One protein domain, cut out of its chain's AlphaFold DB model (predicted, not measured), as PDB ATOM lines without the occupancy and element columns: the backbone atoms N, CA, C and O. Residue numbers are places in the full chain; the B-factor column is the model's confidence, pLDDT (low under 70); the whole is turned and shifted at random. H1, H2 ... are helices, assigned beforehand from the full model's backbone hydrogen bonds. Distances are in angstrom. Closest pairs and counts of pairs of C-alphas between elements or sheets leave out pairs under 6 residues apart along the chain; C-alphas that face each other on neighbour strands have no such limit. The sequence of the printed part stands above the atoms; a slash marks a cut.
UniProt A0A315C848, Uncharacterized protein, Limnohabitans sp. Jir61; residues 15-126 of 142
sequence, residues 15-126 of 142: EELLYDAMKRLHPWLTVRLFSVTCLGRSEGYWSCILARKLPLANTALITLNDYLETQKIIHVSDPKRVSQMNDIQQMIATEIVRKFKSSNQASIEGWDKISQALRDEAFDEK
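What this domain is: This is residues 15 to 126 of the 142 residues of an uncharacterized protein of Limnohabitans sp. Jir61 (UniProt A0A315C848). A small compact head of helices, H1 to H4 with the first part of H5, stands at one end of the very long helix H5, whose residues 101 to 126 stick out as a free arm. In the head, H4 and H1 each run along H5, while the short helices H2 and H3 cover the side away from it. The printed part has 112 residues with five named helices, H1 to H5 in order, and no named strand: all helix. It is only just extended, close to loose, with a radius of gyration of the C-alphas of 20.2 A and spans of 73 by 29 by 19 A.

How they stand to each other: Start at H1, residues 15 to 25, which touches residues 81 to 91 alone of H5, residues 79 to 126; the closest C-alphas, Ala 21 and Ile 88, are 6.8 A apart, at a shallow tilt of 16 degrees, opposite ways. Next, H2, residues 31 to 38, touches H3, residues 45 to 52, at a steep tilt of 51 degrees, closest at C-alphas 35 and 46, 5.5 A. H2 only just touches H4, residues 58 to 74, with 3 pairs of C-alphas within 8 A, closest Cys 38 and Leu 64 at 5.2 A. H4 and H5 form a helical hairpin at 19 degrees, closest at C-alphas 72 and 82, 5.7 A. H1 and H4 are apart. In all five helices every O i to N i+4 pair is within hydrogen-bond range.

Where its parts are: Find C-alpha 15 at (120.354, -197.227, 284.212), where H1 begins its 15.4 A. H2 covers 10.0 A, H3 10.7 A and H4 24.8 A. From C-alpha 79 at (98.425, -190.500, 294.495), H5 runs 69.8 A to C-alpha 126 at (167.439, -187.485, 304.459).

The domain as a whole: The C-alphas farthest apart, Ser 77 and Lys 126, are 73.6 A apart. No link is long, the printed part has no cut, and no printed residue is under 70 in pLDDT.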
ATOM      1  N   GLU A  15     120.919-197.792 285.430       89.88
ATOM      2  CA  GLU A  15     120.354-197.227 284.212       89.88
ATOM      3  C   GLU A  15     119.174-198.053 283.668       89.88
ATOM      4  O   GLU A  15     118.159-197.479 283.270       89.88
ATOM      5  N   GLU A  16     119.263-199.383 283.684       89.06
ATOM      6  CA  GLU A  16     118.175-200.261 283.235       89.06
ATOM      7  C   GLU A  16     116.983-200.185 284.191       89.06
ATOM      8  O   GLU A  16     115.851-199.971 283.752       89.06
ATOM      9  N   LEU A  17     117.246-200.236 285.501       90.81
ATOM     10  CA  LEU A  17     116.216-200.076 286.531       90.81
ATOM     11  C   LEU A  17     115.506-198.721 286.431       90.81
ATOM     12  O   LEU A  17     114.282-198.644 286.562       90.81
ATOM     13  N   LEU A  18     116.263-197.651 286.178       91.56
ATOM     14  CA  LEU A  18     115.734-196.302 286.015       91.56
ATOM     15  C   LEU A  18     114.821-196.211 284.789       91.56
ATOM     16  O   LEU A  18     113.728-195.649 284.874       91.56
ATOM     17  N   TYR A  19     115.250-196.765 283.653       90.75
ATOM     18  CA  TYR A  19     114.451-196.742 282.432       90.75
ATOM     19  C   TYR A  19     113.173-197.562 282.569       90.75
ATOM     20  O   TYR A  19     112.108-197.103 282.158       90.75
ATOM     21  N   ASP A  20     113.245-198.731 283.201       91.56
ATOM     22  CA  ASP A  20     112.072-199.560 283.463       91.56
ATOM     23  C   ASP A  20     111.078-198.865 284.396       91.56
ATOM     24  O   ASP A  20     109.874-198.874 284.127       91.56
ATOM     25  N   ALA A  21     111.556-198.208 285.454       91.44
ATOM     26  CA  ALA A  21     110.699-197.427 286.341       91.44
ATOM     27  C   ALA A  21     110.018-196.267 285.590       91.44
ATOM     28  O   ALA A  21     108.803-196.079 285.694       91.44
ATOM     29  N   MET A  22     110.764-195.556 284.742       91.44
ATOM     30  CA  MET A  22     110.224-194.484 283.900       91.44
ATOM     31  C   MET A  22     109.229-194.992 282.850       91.44
ATOM     32  O   MET A  22     108.227-194.332 282.578       91.44
ATOM     33  N   LYS A  23     109.448-196.183 282.289       91.31
ATOM     34  CA  LYS A  23     108.542-196.817 281.324       91.31
ATOM     35  C   LYS A  23     107.248-197.306 281.975       91.31
ATOM     36  O   LYS A  23     106.194-197.247 281.347       91.31
ATOM     37  N   ARG A  24     107.296-197.739 283.239       89.12
ATOM     38  CA  ARG A  24     106.086-198.030 284.032       89.12
ATOM     39  C   ARG A  24     105.266-196.767 284.280       89.12
ATOM     40  O   ARG A  24     104.044-196.815 284.177       89.12
ATOM     41  N   LEU A  25     105.932-195.644 284.553       87.94
ATOM     42  CA  LEU A  25     105.278-194.349 284.751       87.94
ATOM     43  C   LEU A  25     104.675-193.797 283.445       87.94
ATOM     44  O   LEU A  25     103.564-193.256 283.427       87.94
ATOM     45  N   HIS A  26     105.394-193.955 282.335       87.38
ATOM     46  CA  HIS A  26     105.003-193.490 281.007       87.38
ATOM     47  C   HIS A  26     105.123-194.632 279.983       87.38
ATOM     48  O   HIS A  26     106.163-194.782 279.344       87.38
ATOM     49  N   PRO A  27     104.053-195.420 279.760       86.12
ATOM     50  CA  PRO A  27     104.091-196.564 278.842       86.12
ATOM     51  C   PRO A  27     104.463-196.213 277.392       86.12
ATOM     52  O   PRO A  27     105.009-197.046 276.673       86.12
ATOM     53  N   TRP A  28     104.191-194.976 276.964       88.19
ATOM     54  CA  TRP A  28     104.524-194.454 275.633       88.19
ATOM     55  C   TRP A  28     105.926-193.824 275.543       88.19
ATOM     56  O   TRP A  28     106.269-193.216 274.528       88.19
ATOM     57  N   LEU A  29     106.737-193.924 276.599       90.00
ATOM     58  CA  LEU A  29     108.074-193.346 276.637       90.00
ATOM     59  C   LEU A  29     108.998-194.054 275.640       90.00
ATOM     60  O   LEU A  29     109.248-195.258 275.730       90.00
ATOM     61  N   THR A  30     109.536-193.284 274.699       91.50
ATOM     62  CA  THR A  30     110.606-193.741 273.808       91.50
ATOM     63  C   THR A  30     111.961-193.311 274.355       91.50
ATOM     64  O   THR A  30     112.068-192.320 275.074       91.50
ATOM     65  N   VAL A  31     113.026-194.004 273.950       90.38
ATOM     66  CA  VAL A  31     114.412-193.655 274.313       90.38
ATOM     67  C   VAL A  31     114.762-192.204 273.945       90.38
ATOM     68  O   VAL A  31     115.447-191.500 274.693       90.38
ATOM     69  N   ARG A  32     114.249-191.739 272.801       90.69
ATOM     70  CA  ARG A  32     114.446-190.373 272.309       90.69
ATOM     71  C   ARG A  32     113.745-189.352 273.202       90.69
ATOM     72  O   ARG A  32     114.376-188.392 273.632       90.69
ATOM     73  N   LEU A  33     112.470-189.592 273.520       90.38
ATOM     74  CA  LEU A  33     111.698-188.746 274.436       90.38
ATOM     75  C   LEU A  33     112.319-188.723 275.828       90.38
ATOM     76  O   LEU A  33     112.432-187.662 276.429       90.38
ATOM     77  N   PHE A  34     112.790-189.866 276.315       91.88
ATOM     78  CA  PHE A  34     113.462-189.935 277.600       91.88
ATOM     79  C   PHE A  34     114.723-189.062 277.629       91.88
ATOM     80  O   PHE A  34     114.905-188.260 278.544       91.88
ATOM     81  N   SER A  35     115.549-189.139 276.585       91.69
ATOM     82  CA  SER A  35     116.776-188.342 276.490       91.69
ATOM     83  C   SER A  35     116.508-186.836 276.428       91.69
ATOM     84  O   SER A  35     117.179-186.066 277.111       91.69
ATOM     85  N   VAL A  36     115.526-186.411 275.632       91.69
ATOM     86  CA  VAL A  36     115.230-184.985 275.430       91.69
ATOM     87  C   VAL A  36     114.394-184.421 276.567       91.69
ATOM     88  O   VAL A  36     114.777-183.440 277.193       91.69
ATOM     89  N   THR A  37     113.245-185.031 276.833       87.75
ATOM     90  CA  THR A  37     112.215-184.465 277.705       87.75
ATOM     91  C   THR A  37     112.508-184.719 279.175       87.75
ATOM     92  O   THR A  37     112.290-183.832 279.991       87.75
ATOM     93  N   CYS A  38     113.006-185.908 279.520       89.25
ATOM     94  CA  CYS A  38     113.239-186.265 280.917       89.25
ATOM     95  C   CYS A  38     114.665-185.918 281.366       89.25
ATOM     96  O   CYS A  38     114.850-185.444 282.478       89.25
ATOM     97  N   LEU A  39     115.674-186.127 280.514       90.69
ATOM     98  CA  LEU A  39     117.078-185.862 280.867       90.69
ATOM     99  C   LEU A  39     117.585-184.481 280.416       90.69
ATOM    100  O   LEU A  39     118.664-184.070 280.844       90.69
ATOM    101  N   GLY A  40     116.857-183.770 279.544       89.25
ATOM    102  CA  GLY A  40     117.287-182.475 279.001       89.25
ATOM    103  C   GLY A  40     118.565-182.560 278.160       89.25
ATOM    104  O   GLY A  40     119.385-181.639 278.168       89.25
ATOM    105  N   ARG A  41     118.796-183.693 277.487       92.69
ATOM    106  CA  ARG A  41     119.996-183.974 276.683       92.69
ATOM    107  C   ARG A  41     119.648-184.187 275.211       92.69
ATOM    108  O   ARG A  41     118.500-184.089 274.791       92.69
ATOM    109  N   SER A  42     120.673-184.451 274.402       92.31
ATOM    110  CA  SER A  42     120.482-184.785 272.993       92.31
ATOM    111  C   SER A  42     119.703-186.090 272.834       92.31
ATOM    112  O   SER A  42     119.748-186.977 273.680       92.31
ATOM    113  N   GLU A  43     119.022-186.233 271.705       90.00
ATOM    114  CA  GLU A  43     118.145-187.367 271.385       90.00
ATOM    115  C   GLU A  43     118.799-188.747 271.497       90.00
ATOM    116  O   GLU A  43     118.132-189.723 271.834       90.00
ATOM    117  N   GLY A  44     120.097-188.825 271.208       90.31
ATOM    118  CA  GLY A  44     120.881-190.055 271.288       90.31
ATOM    119  C   GLY A  44     121.551-190.285 272.640       90.31
ATOM    120  O   GLY A  44     122.235-191.294 272.792       90.31
ATOM    121  N   TYR A  45     121.396-189.379 273.612       91.44
ATOM    122  CA  TYR A  45     122.145-189.423 274.867       91.44
ATOM    123  C   TYR A  45     121.971-190.757 275.596       91.44
ATOM    124  O   TYR A  45     122.966-191.408 275.913       91.44
ATOM    125  N   TRP A  46     120.731-191.208 275.796       90.88
ATOM    126  CA  TRP A  46     120.462-192.474 276.479       90.88
ATOM    127  C   TRP A  46     121.032-193.681 275.726       90.88
ATOM    128  O   TRP A  46     121.679-194.536 276.324       90.88
ATOM    129  N   SER A  47     120.875-193.720 274.401       89.94
ATOM    130  CA  SER A  47     121.451-194.783 273.570       89.94
ATOM    131  C   SER A  47     122.978-194.824 273.667       89.94
ATOM    132  O   SER A  47     123.561-195.903 273.740       89.94
ATOM    133  N   CYS A  48     123.640-193.664 273.710       91.19
ATOM    134  CA  CYS A  48     125.089-193.577 273.887       91.19
ATOM    135  C   CYS A  48     125.540-194.063 275.268       91.19
ATOM    136  O   CYS A  48     126.564-194.739 275.365       91.19
ATOM    137  N   ILE A  49     124.791-193.727 276.320       89.81
ATOM    138  CA  ILE A  49     125.045-194.198 277.684       89.81
ATOM    139  C   ILE A  49     124.963-195.722 277.742       89.81
ATOM    140  O   ILE A  49     125.916-196.359 278.190       89.81
ATOM    141  N   LEU A  50     123.880-196.303 277.217       88.50
ATOM    142  CA  LEU A  50     123.683-197.752 277.202       88.50
ATOM    143  C   LEU A  50     124.757-198.466 276.376       88.50
ATOM    144  O   LEU A  50     125.369-199.419 276.852       88.50
ATOM    145  N   ALA A  51     125.048-197.977 275.167       88.06
ATOM    146  CA  ALA A  51     126.042-198.589 274.285       88.06
ATOM    147  C   ALA A  51     127.451-198.598 274.897       88.06
ATOM    148  O   ALA A  51     128.220-199.532 274.681       88.06
ATOM    149  N   ARG A  52     127.794-197.558 275.663       88.44
ATOM    150  CA  ARG A  52     129.117-197.401 276.281       88.44
ATOM    151  C   ARG A  52     129.168-197.873 277.734       88.44
ATOM    152  O   ARG A  52     130.239-197.789 278.329       88.44
ATOM    153  N   LYS A  53     128.044-198.338 278.298       86.19
ATOM    154  CA  LYS A  53     127.892-198.707 279.717       86.19
ATOM    155  C   LYS A  53     128.443-197.632 280.660       86.19
ATOM    156  O   LYS A  53     129.132-197.928 281.635       86.19
ATOM    157  N   LEU A  54     128.207-196.368 280.312       86.56
ATOM    158  CA  LEU A  54     128.694-195.239 281.093       86.56
ATOM    159  C   LEU A  54     127.714-194.916 282.219       86.56
ATOM    160  O   LEU A  54     126.509-195.020 282.009       86.56
ATOM    161  N   PRO A  55     128.200-194.459 283.383       86.88
ATOM    162  CA  PRO A  55     127.313-193.995 284.431       86.88
ATOM    163  C   PRO A  55     126.575-192.735 283.977       86.88
ATOM    164  O   PRO A  55     127.166-191.834 283.370       86.88
ATOM    165  N   LEU A  56     125.295-192.626 284.335       89.31
ATOM    166  CA  LEU A  56     124.535-191.406 284.055       89.31
ATOM    167  C   LEU A  56     125.163-190.177 284.726       89.31
ATOM    168  O   LEU A  56     125.562-190.234 285.893       89.31
ATOM    169  N   ALA A  57     125.224-189.052 284.012       89.75
ATOM    170  CA  ALA A  57     125.753-187.817 284.577       89.75
ATOM    171  C   ALA A  57     124.841-187.296 285.702       89.75
ATOM    172  O   ALA A  57     123.623-187.241 285.533       89.75
ATOM    173  N   ASN A  58     125.428-186.827 286.809       90.69
ATOM    174  CA  ASN A  58     124.664-186.269 287.935       90.69
ATOM    175  C   ASN A  58     123.754-185.113 287.500       90.69
ATOM    176  O   ASN A  58     122.627-185.003 287.957       90.69
ATOM    177  N   THR A  59     124.211-184.292 286.555       91.69
ATOM    178  CA  THR A  59     123.403-183.209 285.979       91.69
ATOM    179  C   THR A  59     122.164-183.721 285.247       91.69
ATOM    180  O   THR A  59     121.112-183.120 285.380       91.69
ATOM    181  N   ALA A  60     122.252-184.844 284.525       92.12
ATOM    182  CA  ALA A  60     121.089-185.452 283.872       92.12
ATOM    183  C   ALA A  60     120.102-186.044 284.896       92.12
ATOM    184  O   ALA A  60     118.894-185.965 284.701       92.12
ATOM    185  N   LEU A  61     120.614-186.600 285.999       93.06
ATOM    186  CA  LEU A  61     119.796-187.094 287.112       93.06
ATOM    187  C   LEU A  61     119.071-185.966 287.860       93.06
ATOM    188  O   LEU A  61     117.926-186.146 288.265       93.06
ATOM    189  N   ILE A  62     119.714-184.809 288.019       92.75
ATOM    190  CA  ILE A  62     119.092-183.614 288.604       92.75
ATOM    191  C   ILE A  62     117.977-183.102 287.687       92.75
ATOM    192  O   ILE A  62     116.856-182.940 288.152       92.75
ATOM    193  N   THR A  63     118.235-182.967 286.380       93.69
ATOM    194  CA  THR A  63     117.197-182.575 285.411       93.69
ATOM    195  C   THR A  63     116.002-183.531 285.429       93.69
ATOM    196  O   THR A  63     114.854-183.099 285.360       93.69
ATOM    197  N   LEU A  64     116.260-184.837 285.562       93.75
ATOM    198  CA  LEU A  64     115.200-185.833 285.699       93.75
ATOM    199  C   LEU A  64     114.372-185.624 286.967       93.75
ATOM    200  O   LEU A  64     113.156-185.794 286.938       93.75
ATOM    201  N   ASN A  65     115.014-185.251 288.069       93.69
ATOM    202  CA  ASN A  65     114.321-184.950 289.312       93.69
ATOM    203  C   ASN A  65     113.403-183.726 289.155       93.69
ATOM    204  O   ASN A  65     112.223-183.805 289.494       93.69
ATOM    205  N   ASP A  66     113.896-182.652 288.536       93.00
ATOM    206  CA  ASP A  66     113.100-181.448 288.252       93.00
ATOM    207  C   ASP A  66     111.898-181.758 287.341       93.00
ATOM    208  O   ASP A  66     110.782-181.262 287.545       93.00
ATOM    209  N   TYR A  67     112.099-182.639 286.354       92.94
ATOM    210  CA  TYR A  67     111.018-183.153 285.519       92.94
ATOM    211  C   TYR A  67     109.963-183.893 286.356       92.94
ATOM    212  O   TYR A  67     108.769-183.624 286.205       92.94
ATOM    213  N   LEU A  68     110.375-184.796 287.252       92.88
ATOM    214  CA  LEU A  68     109.458-185.551 288.112       92.88
ATOM    215  C   LEU A  68     108.680-184.637 289.064       92.88
ATOM    216  O   LEU A  68     107.470-184.811 289.194       92.88
ATOM    217  N   GLU A  69     109.321-183.632 289.662       91.94
ATOM    218  CA  GLU A  69     108.639-182.629 290.493       91.94
ATOM    219  C   GLU A  69     107.564-181.876 289.707       91.94
ATOM    220  O   GLU A  69     106.422-181.749 290.153       91.94
ATOM    221  N   THR A  70     107.877-181.472 288.475       91.19
ATOM    222  CA  THR A  70     106.896-180.834 287.589       91.19
ATOM    223  C   THR A  70     105.723-181.772 287.290       91.19
ATOM    224  O   THR A  70     104.561-181.360 287.317       91.19
ATOM    225  N   GLN A  71     105.997-183.055 287.036       89.62
ATOM    226  CA  GLN A  71     104.953-184.044 286.761       89.62
ATOM    227  C   GLN A  71     104.057-184.317 287.975       89.62
ATOM    228  O   GLN A  71     102.859-184.536 287.793       89.62
ATOM    229  N   LYS A  72     104.577-184.260 289.206       90.62
ATOM    230  CA  LYS A  72     103.754-184.407 290.418       90.62
ATOM    231  C   LYS A  72     102.708-183.307 290.541       90.62
ATOM    232  O   LYS A  72     101.578-183.595 290.922       90.62
ATOM    233  N   ILE A  73     103.063-182.070 290.191       89.81
ATOM    234  CA  ILE A  73     102.131-180.934 290.220       89.81
ATOM    235  C   ILE A  73     100.977-181.175 289.237       89.81
ATOM    236  O   ILE A  73      99.818-180.945 289.571       89.81
ATOM    237  N   ILE A  74     101.283-181.692 288.044       88.38
ATOM    238  CA  ILE A  74     100.281-182.002 287.011       88.38
ATOM    239  C   ILE A  74      99.387-183.175 287.439       88.38
ATOM    240  O   ILE A  74      98.183-183.172 287.189       88.38
ATOM    241  N   HIS A  75      99.968-184.177 288.097       88.25
ATOM    242  CA  HIS A  75      99.298-185.418 288.483       88.25
ATOM    243  C   HIS A  75      98.893-185.466 289.961       88.25
ATOM    244  O   HIS A  75      98.734-186.555 290.510       88.25
ATOM    245  N   VAL A  76      98.675-184.312 290.601       83.50
ATOM    246  CA  VAL A  76      98.375-184.224 292.044       83.50
ATOM    247  C   VAL A  76      97.163-185.072 292.456       83.50
ATOM    248  O   VAL A  76      97.091-185.573 293.574       83.50
ATOM    249  N   SER A  77      96.229-185.266 291.526       86.00
ATOM    250  CA  SER A  77      94.999-186.037 291.710       86.00
ATOM    251  C   SER A  77      95.203-187.560 291.678       86.00
ATOM    252  O   SER A  77      94.271-188.295 291.993       86.00
ATOM    253  N   ASP A  78      96.386-188.047 291.280       90.25
ATOM    254  CA  ASP A  78      96.723-189.472 291.191       90.25
ATOM    255  C   ASP A  78      97.830-189.841 292.200       90.25
ATOM    256  O   ASP A  78      99.025-189.828 291.875       90.25
ATOM    257  N   PRO A  79      97.457-190.217 293.438       87.75
ATOM    258  CA  PRO A  79      98.425-190.500 294.495       87.75
ATOM    259  C   PRO A  79      99.297-191.727 294.201       87.75
ATOM    260  O   PRO A  79     100.430-191.798 294.679       87.75
ATOM    261  N   LYS A  80      98.820-192.691 293.397       89.44
ATOM    262  CA  LYS A  80      99.621-193.868 293.023       89.44
ATOM    263  C   LYS A  80     100.769-193.464 292.109       89.44
ATOM    264  O   LYS A  80     101.903-193.888 292.315       89.44
ATOM    265  N   ARG A  81     100.472-192.619 291.124       88.12
ATOM    266  CA  ARG A  81     101.459-192.100 290.179       88.12
ATOM    267  C   ARG A  81     102.478-191.200 290.879       88.12
ATOM    268  O   ARG A  81     103.673-191.340 290.637       88.12
ATOM    269  N   VAL A  82     102.028-190.364 291.816       89.88
ATOM    270  CA  VAL A  82     102.913-189.555 292.672       89.88
ATOM    271  C   VAL A  82     103.822-190.436 293.539       89.88
ATOM    272  O   VAL A  82     105.014-190.154 293.641       89.88
ATOM    273  N   SER A  83     103.310-191.531 294.112       90.38
ATOM    274  CA  SER A  83     104.137-192.483 294.870       90.38
ATOM    275  C   SER A  83     105.238-193.100 294.007       90.38
ATOM    276  O   SER A  83     106.392-193.105 294.416       90.38
ATOM    277  N   GLN A  84     104.914-193.538 292.787       90.62
ATOM    278  CA  GLN A  84     105.913-194.079 291.858       90.62
ATOM    279  C   GLN A  84     106.992-193.048 291.500       90.62
ATOM    280  O   GLN A  84     108.166-193.391 291.386       90.62
ATOM    281  N   MET A  85     106.617-191.775 291.341       92.44
ATOM    282  CA  MET A  85     107.581-190.694 291.111       92.44
ATOM    283  C   MET A  85     108.511-190.495 292.316       92.44
ATOM    284  O   MET A  85     109.709-190.302 292.121       92.44
ATOM    285  N   ASN A  86     107.990-190.581 293.546       92.06
ATOM    286  CA  ASN A  86     108.806-190.511 294.763       92.06
ATOM    287  C   ASN A  86     109.809-191.673 294.843       92.06
ATOM    288  O   ASN A  86     110.973-191.446 295.173       92.06
ATOM    289  N   ASP A  87     109.390-192.888 294.484       93.00
ATOM    290  CA  ASP A  87     110.273-194.060 294.460       93.00
ATOM    291  C   ASP A  87     111.442-193.844 293.482       93.00
ATOM    292  O   ASP A  87     112.606-194.074 293.820       93.00
ATOM    293  N   ILE A  88     111.154-193.313 292.286       92.62
ATOM    294  CA  ILE A  88     112.180-192.986 291.283       92.62
ATOM    295  C   ILE A  88     113.145-191.921 291.817       92.62
ATOM    296  O   ILE A  88     114.358-192.043 291.650       92.62
ATOM    297  N   GLN A  89     112.648-190.889 292.498       92.88
ATOM    298  CA  GLN A  89     113.513-189.870 293.095       92.88
ATOM    299  C   GLN A  89     114.404-190.426 294.202       92.88
ATOM    300  O   GLN A  89     115.572-190.045 294.293       92.88
ATOM    301  N   GLN A  90     113.898-191.355 295.013       93.50
ATOM    302  CA  GLN A  90     114.701-192.028 296.029       93.50
ATOM    303  C   GLN A  90     115.812-192.879 295.397       93.50
ATOM    304  O   GLN A  90     116.950-192.860 295.879       93.50
ATOM    305  N   MET A  91     115.520-193.568 294.287       92.81
ATOM    306  CA  MET A  91     116.536-194.277 293.500       92.81
ATOM    307  C   MET A  91     117.612-193.312 292.985       92.81
ATOM    308  O   MET A  91     118.803-193.572 293.157       92.81
ATOM    309  N   ILE A  92     117.207-192.172 292.414       92.00
ATOM    310  CA  ILE A  92     118.128-191.141 291.913       92.00
ATOM    311  C   ILE A  92     119.018-190.600 293.041       92.00
ATOM    312  O   ILE A  92     120.237-190.522 292.880       92.00
ATOM    313  N   ALA A  93     118.436-190.255 294.190       90.50
ATOM    314  CA  ALA A  93     119.174-189.725 295.334       90.50
ATOM    315  C   ALA A  93     120.206-190.734 295.857       90.50
ATOM    316  O   ALA A  93     121.360-190.378 296.109       90.50
ATOM    317  N   THR A  94     119.812-192.005 295.960       91.44
ATOM    318  CA  THR A  94     120.696-193.091 296.400       91.44
ATOM    319  C   THR A  94     121.886-193.248 295.458       91.44
ATOM    320  O   THR A  94     123.025-193.356 295.917       91.44
ATOM    321  N   GLU A  95     121.654-193.186 294.146       90.38
ATOM    322  CA  GLU A  95     122.720-193.312 293.153       90.38
ATOM    323  C   GLU A  95     123.679-192.113 293.165       90.38
ATOM    324  O   GLU A  95     124.895-192.297 293.101       90.38
ATOM    325  N   ILE A  96     123.173-190.884 293.315       90.00
ATOM    326  CA  ILE A  96     124.027-189.691 293.440       90.00
ATOM    327  C   ILE A  96     124.930-189.813 294.672       90.00
ATOM    328  O   ILE A  96     126.139-189.589 294.576       90.00
ATOM    329  N   VAL A  97     124.374-190.217 295.818       89.00
ATOM    330  CA  VAL A  97     125.146-190.421 297.054       89.00
ATOM    331  C   VAL A  97     126.177-191.535 296.879       89.00
ATOM    332  O   VAL A  97     127.321-191.385 297.312       89.00
ATOM    333  N   ARG A  98     125.815-192.641 296.222       89.88
ATOM    334  CA  ARG A  98     126.733-193.747 295.918       89.88
ATOM    335  C   ARG A  98     127.904-193.279 295.051       89.88
ATOM    336  O   ARG A  98     129.057-193.527 295.408       89.88
ATOM    337  N   LYS A  99     127.629-192.562 293.955       88.06
ATOM    338  CA  LYS A  99     128.654-191.982 293.069       88.06
ATOM    339  C   LYS A  99     129.560-191.014 293.820       88.06
ATOM    340  O   LYS A  99     130.777-191.069 293.669       88.06
ATOM    341  N   PHE A 100     128.977-190.176 294.673       87.44
ATOM    342  CA  PHE A 100     129.726-189.230 295.487       87.44
ATOM    343  C   PHE A 100     130.674-189.935 296.465       87.44
ATOM    344  O   PHE A 100     131.857-189.610 296.506       87.44
ATOM    345  N   LYS A 101     130.193-190.952 297.194       85.62
ATOM    346  CA  LYS A 101     131.028-191.759 298.100       85.62
ATOM    347  C   LYS A 101     132.188-192.423 297.364       85.62
ATOM    348  O   LYS A 101     133.319-192.336 297.825       85.62
ATOM    349  N   SER A 102     131.914-193.033 296.210       85.56
ATOM    350  CA  SER A 102     132.946-193.679 295.395       85.56
ATOM    351  C   SER A 102     133.998-192.683 294.906       85.56
ATOM    352  O   SER A 102     135.187-192.981 294.958       85.56
ATOM    353  N   SER A 103     133.573-191.499 294.455       83.50
ATOM    354  CA  SER A 103     134.492-190.445 294.017       83.50
ATOM    355  C   SER A 103     135.346-189.925 295.169       83.50
ATOM    356  O   SER A 103     136.547-189.745 295.002       83.50
ATOM    357  N   ASN A 104     134.742-189.694 296.336       84.00
ATOM    358  CA  ASN A 104     135.448-189.180 297.505       84.00
ATOM    359  C   ASN A 104     136.470-190.192 298.043       84.00
ATOM    360  O   ASN A 104     137.591-189.819 298.371       84.00
ATOM    361  N   GLN A 105     136.109-191.478 298.070       80.88
ATOM    362  CA  GLN A 105     137.015-192.553 298.471       80.88
ATOM    363  C   GLN A 105     138.248-192.621 297.556       80.88
ATOM    364  O   GLN A 105     139.373-192.659 298.046       80.88
ATOM    365  N   ALA A 106     138.052-192.535 296.237       78.88
ATOM    366  CA  ALA A 106     139.156-192.499 295.279       78.88
ATOM    367  C   ALA A 106     140.067-191.271 295.474       78.88
ATOM    368  O   ALA A 106     141.282-191.367 295.306       78.88
ATOM    369  N   SER A 107     139.501-190.118 295.852       81.00
ATOM    370  CA  SER A 107     140.289-188.930 296.191       81.00
ATOM    371  C   SER A 107     141.129-189.130 297.452       81.00
ATOM    372  O   SER A 107     142.302-188.768 297.439       81.00
ATOM    373  N   ILE A 108     140.569-189.724 298.510       83.94
ATOM    374  CA  ILE A 108     141.301-190.026 299.753       83.94
ATOM    375  C   ILE A 108     142.472-190.970 299.464       83.94
ATOM    376  O   ILE A 108     143.604-190.665 299.820       83.94
ATOM    377  N   GLU A 109     142.233-192.054 298.725       84.69
ATOM    378  CA  GLU A 109     143.287-192.998 298.336       84.69
ATOM    379  C   GLU A 109     144.372-192.349 297.468       84.69
ATOM    380  O   GLU A 109     145.552-192.685 297.578       84.69
ATOM    381  N   GLY A 110     143.987-191.413 296.595       85.06
ATOM    382  CA  GLY A 110     144.931-190.612 295.819       85.06
ATOM    383  C   GLY A 110     145.827-189.754 296.712       85.06
ATOM    384  O   GLY A 110     147.044-189.738 296.527       85.06
ATOM    385  N   TRP A 111     145.243-189.091 297.711       88.31
ATOM    386  CA  TRP A 111     145.987-188.303 298.694       88.31
ATOM    387  C   TRP A 111     146.908-189.154 299.564       88.31
ATOM    388  O   TRP A 111     148.048-188.749 299.788       88.31
ATOM    389  N   ASP A 112     146.470-190.335 299.998       89.75
ATOM    390  CA  ASP A 112     147.297-191.251 300.790       89.75
ATOM    391  C   ASP A 112     148.538-191.699 300.012       89.75
ATOM    392  O   ASP A 112     149.647-191.665 300.545       89.75
ATOM    393  N   LYS A 113     148.378-192.038 298.726       89.69
ATOM    394  CA  LYS A 113     149.499-192.416 297.850       89.69
ATOM    395  C   LYS A 113     150.486-191.271 297.651       89.69
ATOM    396  O   LYS A 113     151.689-191.488 297.753       89.69
ATOM    397  N   ILE A 114     149.992-190.057 297.399       91.50
ATOM    398  CA  ILE A 114     150.846-188.867 297.261       91.50
ATOM    399  C   ILE A 114     151.570-188.585 298.580       91.50
ATOM    400  O   ILE A 114     152.771-188.336 298.587       91.50
ATOM    401  N   SER A 115     150.865-188.664 299.712       88.88
ATOM    402  CA  SER A 115     151.475-188.447 301.022       88.88
ATOM    403  C   SER A 115     152.534-189.496 301.356       88.88
ATOM    404  O   SER A 115     153.486-189.149 302.051       88.88
ATOM    405  N   GLN A 116     152.365-190.752 300.936       89.50
ATOM    406  CA  GLN A 116     153.377-191.797 301.106       89.50
ATOM    407  C   GLN A 116     154.596-191.518 300.230       89.50
ATOM    408  O   GLN A 116     155.692-191.430 300.766       89.50
ATOM    409  N   ALA A 117     154.396-191.241 298.939       89.44
ATOM    410  CA  ALA A 117     155.487-190.911 298.022       89.44
ATOM    411  C   ALA A 117     156.325-189.719 298.516       89.44
ATOM    412  O   ALA A 117     157.545-189.802 298.538       89.44
ATOM    413  N   LEU A 118     155.686-188.653 299.015       88.69
ATOM    414  CA  LEU A 118     156.400-187.505 299.591       88.69
ATOM    415  C   LEU A 118     157.192-187.859 300.861       88.69
ATOM    416  O   LEU A 118     158.226-187.255 301.128       88.69
ATOM    417  N   ARG A 119     156.704-188.803 301.677       86.44
ATOM    418  CA  ARG A 119     157.444-189.279 302.859       86.44
ATOM    419  C   ARG A 119     158.632-190.139 302.457       86.44
ATOM    420  O   ARG A 119     159.675-190.006 303.087       86.44
ATOM    421  N   ASP A 120     158.464-190.983 301.446       85.50
ATOM    422  CA  ASP A 120     159.515-191.852 300.924       85.50
ATOM    423  C   ASP A 120     160.614-191.015 300.253       85.50
ATOM    424  O   ASP A 120     161.782-191.172 300.592       85.50
ATOM    425  N   GLU A 121     160.251-190.028 299.427       83.12
ATOM    426  CA  GLU A 121     161.191-189.050 298.855       83.12
ATOM    427  C   GLU A 121     161.928-188.263 299.948       83.12
ATOM    428  O   GLU A 121     163.152-188.163 299.921       83.12
ATOM    429  N   ALA A 122     161.218-187.756 300.963       78.94
ATOM    430  CA  ALA A 122     161.854-187.051 302.077       78.94
ATOM    431  C   ALA A 122     162.758-187.966 302.928       78.94
ATOM    432  O   ALA A 122     163.732-187.501 303.527       78.94
ATOM    433  N   PHE A 123     162.440-189.259 303.026       75.19
ATOM    434  CA  PHE A 123     163.276-190.249 303.698       75.19
ATOM    435  C   PHE A 123     164.544-190.537 302.889       75.19
ATOM    436  O   PHE A 123     165.633-190.516 303.463       75.19
ATOM    437  N   ASP A 124     164.425-190.719 301.575       73.69
ATOM    438  CA  ASP A 124     165.550-190.912 300.658       73.69
ATOM    439  C   ASP A 124     166.445-189.665 300.574       73.69
ATOM    440  O   ASP A 124     167.665-189.783 300.594       73.69
ATOM    441  N   GLU A 125     165.897-188.451 300.593       71.88
ATOM    442  CA  GLU A 125     166.713-187.231 300.686       71.88
ATOM    443  C   GLU A 125     167.478-187.145 302.013       71.88
ATOM    444  O   GLU A 125     168.625-186.694 302.059       71.88
ATOM    445  N   LYS A 126     166.858-187.582 303.114       70.12
ATOM    446  CA  LYS A 126     167.439-187.485 304.459       70.12
ATOM    447  C   LYS A 126     168.422-188.616 304.785       70.12
ATOM    448  O   LYS A 126     169.330-188.404 305.588       70.12
TER     449      LYS A 126